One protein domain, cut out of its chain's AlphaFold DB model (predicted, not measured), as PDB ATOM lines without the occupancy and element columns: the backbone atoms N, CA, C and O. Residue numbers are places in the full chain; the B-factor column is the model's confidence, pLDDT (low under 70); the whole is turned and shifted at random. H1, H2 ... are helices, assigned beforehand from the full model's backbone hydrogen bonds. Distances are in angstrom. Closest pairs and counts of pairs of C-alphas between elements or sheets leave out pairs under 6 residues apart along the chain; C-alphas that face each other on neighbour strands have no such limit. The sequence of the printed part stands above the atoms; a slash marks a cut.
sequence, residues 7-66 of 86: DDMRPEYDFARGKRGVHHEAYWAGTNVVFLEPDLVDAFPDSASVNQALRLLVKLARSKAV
ATOM      1  N   ASP A   7     -57.824  -9.162  13.935       65.88
ATOM      2  CA  ASP A   7     -58.183  -7.860  14.506       65.88
ATOM      3  C   ASP A   7     -57.017  -6.845  14.559       65.88
ATOM      4  O   ASP A   7     -57.240  -5.640  14.594       65.88
ATOM      5  N   ASP A   8     -55.763  -7.310  14.498       75.25
ATOM      6  CA  ASP A   8     -54.578  -6.442  14.483       75.25
ATOM      7  C   ASP A   8     -54.299  -5.846  13.084       75.25
ATOM      8  O   ASP A   8     -53.451  -4.959  12.934       75.25
ATOM      9  N   MET A   9     -54.972  -6.338  12.031       76.69
ATOM     10  CA  MET A   9     -54.812  -5.823  10.670       76.69
ATOM     11  C   MET A   9     -55.717  -4.621  10.431       76.69
ATOM     12  O   MET A   9     -56.927  -4.671  10.638       76.69
ATOM     13  N   ARG A  10     -55.121  -3.525   9.952       81.00
ATOM     14  CA  ARG A  10     -55.883  -2.314   9.654       81.00
ATOM     15  C   ARG A  10     -56.868  -2.549   8.494       81.00
ATOM     16  O   ARG A  10     -56.507  -3.264   7.554       81.00
ATOM     17  N   PRO A  11     -58.060  -1.920   8.506       80.31
ATOM     18  CA  PRO A  11     -59.093  -2.124   7.486       80.31
ATOM     19  C   PRO A  11     -58.654  -1.784   6.058       80.31
ATOM     20  O   PRO A  11     -59.226  -2.294   5.099       80.31
ATOM     21  N   GLU A  12     -57.650  -0.921   5.897       84.38
ATOM     22  CA  GLU A  12     -57.141  -0.501   4.591       84.38
ATOM     23  C   GLU A  12     -56.314  -1.592   3.889       84.38
ATOM     24  O   GLU A  12     -56.018  -1.474   2.698       84.38
ATOM     25  N   TYR A  13     -55.930  -2.656   4.598       80.31
ATOM     26  CA  TYR A  13     -55.122  -3.734   4.045       80.31
ATOM     27  C   TYR A  13     -55.973  -4.930   3.592       80.31
ATOM     28  O   TYR A  13     -56.324  -5.799   4.388       80.31
ATOM     29  N   ASP A  14     -56.222  -5.039   2.283       79.88
ATOM     30  CA  ASP A  14     -56.764  -6.258   1.663       79.88
ATOM     31  C   ASP A  14     -55.632  -7.173   1.165       79.88
ATOM     32  O   ASP A  14     -55.144  -7.066   0.036       79.88
ATOM     33  N   PHE A  15     -55.217  -8.114   2.016       77.25
ATOM     34  CA  PHE A  15     -54.269  -9.167   1.641       77.25
ATOM     35  C   PHE A  15     -54.945 -10.438   1.096       77.25
ATOM     36  O   PHE A  15     -54.246 -11.425   0.860       77.25
ATOM     37  N   ALA A  16     -56.262 -10.450   0.841       81.12
ATOM     38  CA  ALA A  16     -56.973 -11.649   0.376       81.12
ATOM     39  C   ALA A  16     -56.457 -12.161  -0.981       81.12
ATOM     40  O   ALA A  16     -56.551 -13.349  -1.289       81.12
ATOM     41  N   ARG A  17     -55.867 -11.271  -1.788       81.19
ATOM     42  CA  ARG A  17     -55.223 -11.598  -3.074       81.19
ATOM     43  C   ARG A  17     -53.697 -11.689  -2.996       81.19
ATOM     44  O   ARG A  17     -53.038 -11.835  -4.028       81.19
ATOM     45  N   GLY A  18     -53.124 -11.592  -1.799       79.69
ATOM     46  CA  GLY A  18     -51.683 -11.636  -1.585       79.69
ATOM     47  C   GLY A  18     -51.091 -12.981  -2.007       79.69
ATOM     48  O   GLY A  18     -51.440 -14.029  -1.468       79.69
ATOM     49  N   LYS A  19     -50.158 -12.966  -2.963       83.81
ATOM     50  CA  LYS A  19     -49.371 -14.149  -3.333       83.81
ATOM     51  C   LYS A  19     -48.107 -14.194  -2.478       83.81
ATOM     52  O   LYS A  19     -47.346 -13.230  -2.429       83.81
ATOM     53  N   ARG A  20     -47.858 -15.312  -1.793       83.88
ATOM     54  CA  ARG A  20     -46.618 -15.492  -1.023       83.88
ATOM     55  C   ARG A  20     -45.420 -15.566  -1.970       83.88
ATOM     56  O   ARG A  20     -45.454 -16.302  -2.948       83.88
ATOM     57  N   GLY A  21     -44.354 -14.841  -1.638       80.94
ATOM     58  CA  GLY A  21     -43.051 -15.012  -2.280       80.94
ATOM     59  C   GLY A  21     -42.882 -14.382  -3.667       80.94
ATOM     60  O   GLY A  21     -41.935 -14.749  -4.349       80.94
ATOM     61  N   VAL A  22     -43.716 -13.417  -4.083       83.44
ATOM     62  CA  VAL A  22     -43.588 -12.759  -5.411       83.44
ATOM     63  C   VAL A  22     -42.190 -12.177  -5.663       83.44
ATOM     64  O   VAL A  22     -41.706 -12.195  -6.788       83.44
ATOM     65  N   HIS A  23     -41.514 -11.703  -4.616       76.88
ATOM     66  CA  HIS A  23     -40.167 -11.128  -4.703       76.88
ATOM     67  C   HIS A  23     -39.094 -12.017  -4.059       76.88
ATOM     68  O   HIS A  23     -37.976 -11.565  -3.833       76.88
ATOM     69  N   HIS A  24     -39.424 -13.275  -3.750       77.81
ATOM     70  CA  HIS A  24     -38.524 -14.197  -3.060       77.81
ATOM     71  C   HIS A  24     -37.242 -14.443  -3.859       77.81
ATOM     72  O   HIS A  24     -36.153 -14.347  -3.308       77.81
ATOM     73  N   GLU A  25     -37.363 -14.693  -5.162       75.31
ATOM     74  CA  GLU A  25     -36.212 -14.920  -6.044       75.31
ATOM     75  C   GLU A  25     -35.344 -13.665  -6.194       75.31
ATOM     76  O   GLU A  25     -34.123 -13.753  -6.114       75.31
ATOM     77  N   ALA A  26     -35.962 -12.484  -6.323       71.62
ATOM     78  CA  ALA A  26     -35.249 -11.206  -6.399       71.62
ATOM     79  C   ALA A  26     -34.500 -10.875  -5.096       71.62
ATOM     80  O   ALA A  26     -33.408 -10.312  -5.128       71.62
ATOM     81  N   TYR A  27     -35.063 -11.259  -3.948       65.81
ATOM     82  CA  TYR A  27     -34.400 -11.139  -2.653       65.81
ATOM     83  C   TYR A  27     -33.253 -12.151  -2.505       65.81
ATOM     84  O   TYR A  27     -32.163 -11.794  -2.063       65.81
ATOM     85  N   TRP A  28     -33.466 -13.403  -2.928       67.06
ATOM     86  CA  TRP A  28     -32.459 -14.471  -2.870       67.06
ATOM     87  C   TRP A  28     -31.290 -14.247  -3.833       67.06
ATOM     88  O   TRP A  28     -30.172 -14.676  -3.554       67.06
ATOM     89  N   ALA A  29     -31.521 -13.518  -4.928       70.25
ATOM     90  CA  ALA A  29     -30.473 -13.019  -5.816       70.25
ATOM     91  C   ALA A  29     -29.487 -12.071  -5.105       70.25
ATOM     92  O   ALA A  29     -28.441 -11.757  -5.668       70.25
ATOM     93  N   GLY A  30     -29.783 -11.667  -3.862       56.84
ATOM     94  CA  GLY A  30     -28.819 -11.098  -2.934       56.84
ATOM     95  C   GLY A  30     -28.363  -9.716  -3.370       56.84
ATOM     96  O   GLY A  30     -27.259  -9.545  -3.883       56.84
ATOM     97  N   THR A  31     -29.186  -8.698  -3.120       61.97
ATOM     98  CA  THR A  31     -28.671  -7.326  -3.176       61.97
ATOM     99  C   THR A  31     -27.838  -7.098  -1.919       61.97
ATOM    100  O   THR A  31     -28.385  -6.962  -0.827       61.97
ATOM    101  N   ASN A  32     -26.510  -7.093  -2.050       68.88
ATOM    102  CA  ASN A  32     -25.632  -6.697  -0.954       68.88
ATOM    103  C   ASN A  32     -25.684  -5.169  -0.819       68.88
ATOM    104  O   ASN A  32     -25.008  -4.455  -1.559       68.88
ATOM    105  N   VAL A  33     -26.557  -4.673   0.060       79.25
ATOM    106  CA  VAL A  33     -26.697  -3.239   0.328       79.25
ATOM    107  C   VAL A  33     -25.549  -2.807   1.230       79.25
ATOM    108  O   VAL A  33     -25.451  -3.243   2.374       79.25
ATOM    109  N   VAL A  34     -24.683  -1.945   0.705       80.44
ATOM    110  CA  VAL A  34     -23.555  -1.367   1.437       80.44
ATOM    111  C   VAL A  34     -23.802   0.128   1.576       80.44
ATOM    112  O   VAL A  34     -24.021   0.812   0.577       80.44
ATOM    113  N   PHE A  35     -23.774   0.622   2.810       86.19
ATOM    114  CA  PHE A  35     -23.821   2.054   3.082       86.19
ATOM    115  C   PHE A  35     -22.437   2.659   2.861       86.19
ATOM    116  O   PHE A  35     -21.436   2.107   3.317       86.19
ATOM    117  N   LEU A  36     -22.396   3.771   2.133       88.56
ATOM    118  CA  LEU A  36     -21.193   4.578   1.987       88.56
ATOM    119  C   LEU A  36     -21.134   5.609   3.107       88.56
ATOM    120  O   LEU A  36     -22.169   6.102   3.558       88.56
ATOM    121  N   GLU A  37     -19.915   5.944   3.514       91.31
ATOM    122  CA  GLU A  37     -19.688   7.078   4.399       91.31
ATOM    123  C   GLU A  37     -20.102   8.392   3.702       91.31
ATOM    124  O   GLU A  37     -20.026   8.481   2.469       91.31
ATOM    125  N   PRO A  38     -20.564   9.411   4.453       88.00
ATOM    126  CA  PRO A  38     -21.109  10.644   3.875       88.00
ATOM    127  C   PRO A  38     -20.146  11.396   2.950       88.00
ATOM    128  O   PRO A  38     -20.576  11.998   1.973       88.00
ATOM    129  N   ASP A  39     -18.847  11.337   3.228       89.50
ATOM    130  CA  ASP A  39     -17.794  11.964   2.425       89.50
ATOM    131  C   ASP A  39     -17.654  11.346   1.023       89.50
ATOM    132  O   ASP A  39     -17.240  12.013   0.076       89.50
ATOM    133  N   LEU A  40     -18.029  10.075   0.866       88.81
ATOM    134  CA  LEU A  40     -17.997   9.373  -0.414       88.81
ATOM    135  C   LEU A  40     -19.242   9.628  -1.265       88.81
ATOM    136  O   LEU A  40     -19.196   9.401  -2.475       88.81
ATOM    137  N   VAL A  41     -20.338  10.106  -0.670       88.81
ATOM    138  CA  VAL A  41     -21.596  10.373  -1.387       88.81
ATOM    139  C   VAL A  41     -21.418  11.501  -2.404       88.81
ATOM    140  O   VAL A  41     -21.884  11.383  -3.536       88.81
ATOM    141  N   ASP A  42     -20.669  12.547  -2.051       87.81
ATOM    142  CA  ASP A  42     -20.395  13.672  -2.955       87.81
ATOM    143  C   ASP A  42     -19.506  13.264  -4.143       87.81
ATOM    144  O   ASP A  42     -19.618  13.813  -5.241       87.81
ATOM    145  N   ALA A  43     -18.625  12.279  -3.941       90.94
ATOM    146  CA  ALA A  43     -17.737  11.763  -4.981       90.94
ATOM    147  C   ALA A  43     -18.419  10.735  -5.901       90.94
ATOM    148  O   ALA A  43     -18.008  10.571  -7.054       90.94
ATOM    149  N   PHE A  44     -19.441  10.037  -5.402       93.31
ATOM    150  CA  PHE A  44     -20.123   8.953  -6.102       93.31
ATOM    151  C   PHE A  44     -21.649   9.139  -6.065       93.31
ATOM    152  O   PHE A  44     -22.316   8.602  -5.178       93.31
ATOM    153  N   PRO A  45     -22.228   9.842  -7.055       86.50
ATOM    154  CA  PRO A  45     -23.652  10.177  -7.057       86.50
ATOM    155  C   PRO A  45     -24.574   8.968  -7.281       86.50
ATOM    156  O   PRO A  45     -25.769   9.044  -7.003       86.50
ATOM    157  N   ASP A  46     -24.048   7.854  -7.803       88.88
ATOM    158  CA  ASP A  46     -24.827   6.645  -8.073       88.88
ATOM    159  C   ASP A  46     -24.017   5.347  -7.923       88.88
ATOM    160  O   ASP A  46     -22.782   5.325  -7.902       88.88
ATOM    161  N   SER A  47     -24.727   4.220  -7.875       90.31
ATOM    162  CA  SER A  47     -24.122   2.891  -7.756       90.31
ATOM    163  C   SER A  47     -23.306   2.471  -8.986       90.31
ATOM    164  O   SER A  47     -22.417   1.623  -8.868       90.31
ATOM    165  N   ALA A  48     -23.566   3.039 -10.169       91.94
ATOM    166  CA  ALA A  48     -22.815   2.716 -11.378       91.94
ATOM    167  C   ALA A  48     -21.378   3.254 -11.285       91.94
ATOM    168  O   ALA A  48     -20.430   2.512 -11.564       91.94
ATOM    169  N   SER A  49     -21.215   4.490 -10.810       94.56
ATOM    170  CA  SER A  49     -19.928   5.159 -10.606       94.56
ATOM    171  C   SER A  49     -19.048   4.426  -9.580       94.56
ATOM    172  O   SER A  49     -17.887   4.117  -9.871       94.56
ATOM    173  N   VAL A  50     -19.621   4.018  -8.439       93.38
ATOM    174  CA  VAL A  50     -18.942   3.209  -7.406       93.38
ATOM    175  C   VAL A  50     -18.454   1.887  -7.990       93.38
ATOM    176  O   VAL A  50     -17.279   1.522  -7.887       93.38
ATOM    177  N   ASN A  51     -19.351   1.161  -8.657       94.12
ATOM    178  CA  ASN A  51     -19.040  -0.151  -9.212       94.12
ATOM    179  C   ASN A  51     -17.971  -0.074 -10.306       94.12
ATOM    180  O   ASN A  51     -17.130  -0.970 -10.418       94.12
ATOM    181  N   GLN A  52     -17.965   0.992 -11.106       95.75
ATOM    182  CA  GLN A  52     -16.916   1.229 -12.089       95.75
ATOM    183  C   GLN A  52     -15.552   1.440 -11.419       95.75
ATOM    184  O   GLN A  52     -14.581   0.794 -11.824       95.75
ATOM    185  N   ALA A  53     -15.475   2.275 -10.379       95.25
ATOM    186  CA  ALA A  53     -14.236   2.522  -9.643       95.25
ATOM    187  C   ALA A  53     -13.678   1.235  -9.009       95.25
ATOM    188  O   ALA A  53     -12.509   0.894  -9.208       95.25
ATOM    189  N   LEU A  54     -14.530   0.450  -8.344       94.75
ATOM    190  CA  LEU A  54     -14.133  -0.829  -7.745       94.75
ATOM    191  C   LEU A  54     -13.630  -1.831  -8.797       94.75
ATOM    192  O   LEU A  54     -12.619  -2.505  -8.591       94.75
ATOM    193  N   ARG A  55     -14.272  -1.900  -9.970       96.56
ATOM    194  CA  ARG A  55     -13.807  -2.751 -11.082       96.56
ATOM    195  C   ARG A  55     -12.435  -2.324 -11.601       96.56
ATOM    196  O   ARG A  55     -11.623  -3.190 -11.931       96.56
ATOM    197  N   LEU A  56     -12.165  -1.020 -11.690       96.00
ATOM    198  CA  LEU A  56     -10.846  -0.510 -12.075       96.00
ATOM    199  C   LEU A  56      -9.783  -0.899 -11.044       96.00
ATOM    200  O   LEU A  56      -8.718  -1.383 -11.430       96.00
ATOM    201  N   LEU A  57     -10.092  -0.786  -9.751       95.12
ATOM    202  CA  LEU A  57      -9.188  -1.202  -8.679       95.12
ATOM    203  C   LEU A  57      -8.858  -2.699  -8.759       95.12
ATOM    204  O   LEU A  57      -7.690  -3.080  -8.690       95.12
ATOM    205  N   VAL A  58      -9.863  -3.548  -9.003       96.25
ATOM    206  CA  VAL A  58      -9.661  -4.992  -9.215       96.25
ATOM    207  C   VAL A  58      -8.764  -5.260 -10.427       96.25
ATOM    208  O   VAL A  58      -7.869  -6.104 -10.350       96.25
ATOM    209  N   LYS A  59      -8.968  -4.548 -11.544       94.94
ATOM    210  CA  LYS A  59      -8.111  -4.676 -12.736       94.94
ATOM    211  C   LYS A  59      -6.661  -4.315 -12.414       94.94
ATOM    212  O   LYS A  59      -5.771  -5.107 -12.706       94.94
ATOM    213  N   LEU A  60      -6.430  -3.181 -11.754       94.06
ATOM    214  CA  LEU A  60      -5.092  -2.732 -11.362       94.06
ATOM    215  C   LEU A  60      -4.403  -3.717 -10.411       94.06
ATOM    216  O   LEU A  60      -3.231  -4.040 -10.609       94.06
ATOM    217  N   ALA A  61      -5.127  -4.228  -9.412       93.81
ATOM    218  CA  ALA A  61      -4.606  -5.221  -8.477       93.81
ATOM    219  C   ALA A  61      -4.162  -6.504  -9.201       93.81
ATOM    220  O   ALA A  61      -3.068  -7.009  -8.954       93.81
ATOM    221  N   ARG A  62      -4.964  -6.991 -10.159       91.44
ATOM    222  CA  ARG A  62      -4.619  -8.162 -10.984       91.44
ATOM    223  C   ARG A  62      -3.413  -7.905 -11.888       91.44
ATOM    224  O   ARG A  62      -2.554  -8.772 -12.003       91.44
ATOM    225  N   SER A  63      -3.316  -6.720 -12.489       79.62
ATOM    226  CA  SER A  63      -2.187  -6.348 -13.351       79.62
ATOM    227  C   SER A  63      -0.864  -6.232 -12.589       79.62
ATOM    228  O   SER A  63       0.180  -6.574 -13.134       79.62
ATOM    229  N   LYS A  64      -0.886  -5.798 -11.321       66.44
ATOM    230  CA  LYS A  64       0.315  -5.730 -10.469       66.44
ATOM    231  C   LYS A  64       0.717  -7.080  -9.860       66.44
ATOM    232  O   LYS A  64       1.861  -7.236  -9.445       66.44
ATOM    233  N   ALA A  65      -0.186  -8.059  -9.826       60.19
ATOM    234  CA  ALA A  65       0.073  -9.380  -9.253       60.19
ATOM    235  C   ALA A  65       0.882 -10.325 -10.172       60.19
ATOM    236  O   ALA A  65       1.290 -11.398  -9.728       60.19
ATOM    237  N   VAL A  66       1.175  -9.944 -11.424       56.31
ATOM    238  CA  VAL A  66       2.009 -10.738 -12.348       56.31
ATOM    239  C   VAL A  66       3.427 -10.174 -12.421       56.31
ATOM    240  O   VAL A  66       3.857  -9.626 -13.425       56.31
TER     241      VAL A  66
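What this domain is: This is residues 7 to 66 of the 86 residues of an uncharacterized protein of Acidobacteria bacterium (UniProt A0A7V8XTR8). A stretched-out chain has its longest helix, H3, at one end; before H3 it turns through the little helix H2, and residues 7 to 35 make a long free tail that holds the short helix H1. The printed part has 60 residues, with 27 in three named helices, H1, H2, H3 in chain order, and no named strand: all helix, though under half are in named elements. It is extended, a rod of 64 by 28 by 16 A, with a radius of gyration of the C-alphas of 20.6 A.

How they stand to each other: Look first at H3, residues 47 to 64, which touches no helix. A tight link of 5 residues joins it to H2, residues 38 to 41, yet they are apart. H1, residues 24 to 28, is apart from both. Every O i to N i+4 pair in H1 and H3 is within hydrogen-bond range; H2 is too short for one.

Where its parts are: Find C-alpha 47 at (-24.122, 2.891, -7.756); H3 runs 26.1 A to C-alpha 64 at (0.315, -5.730, -10.469). H2 measures 5.3 A and H1 6.1 A.

The domain as a whole: C-alphas 7 and 66, the farthest apart, are 66.0 A apart. The printed part has no cut. pLDDT is under 70 at residues 7, 27 to 28, 30 to 32 and 64 to 66.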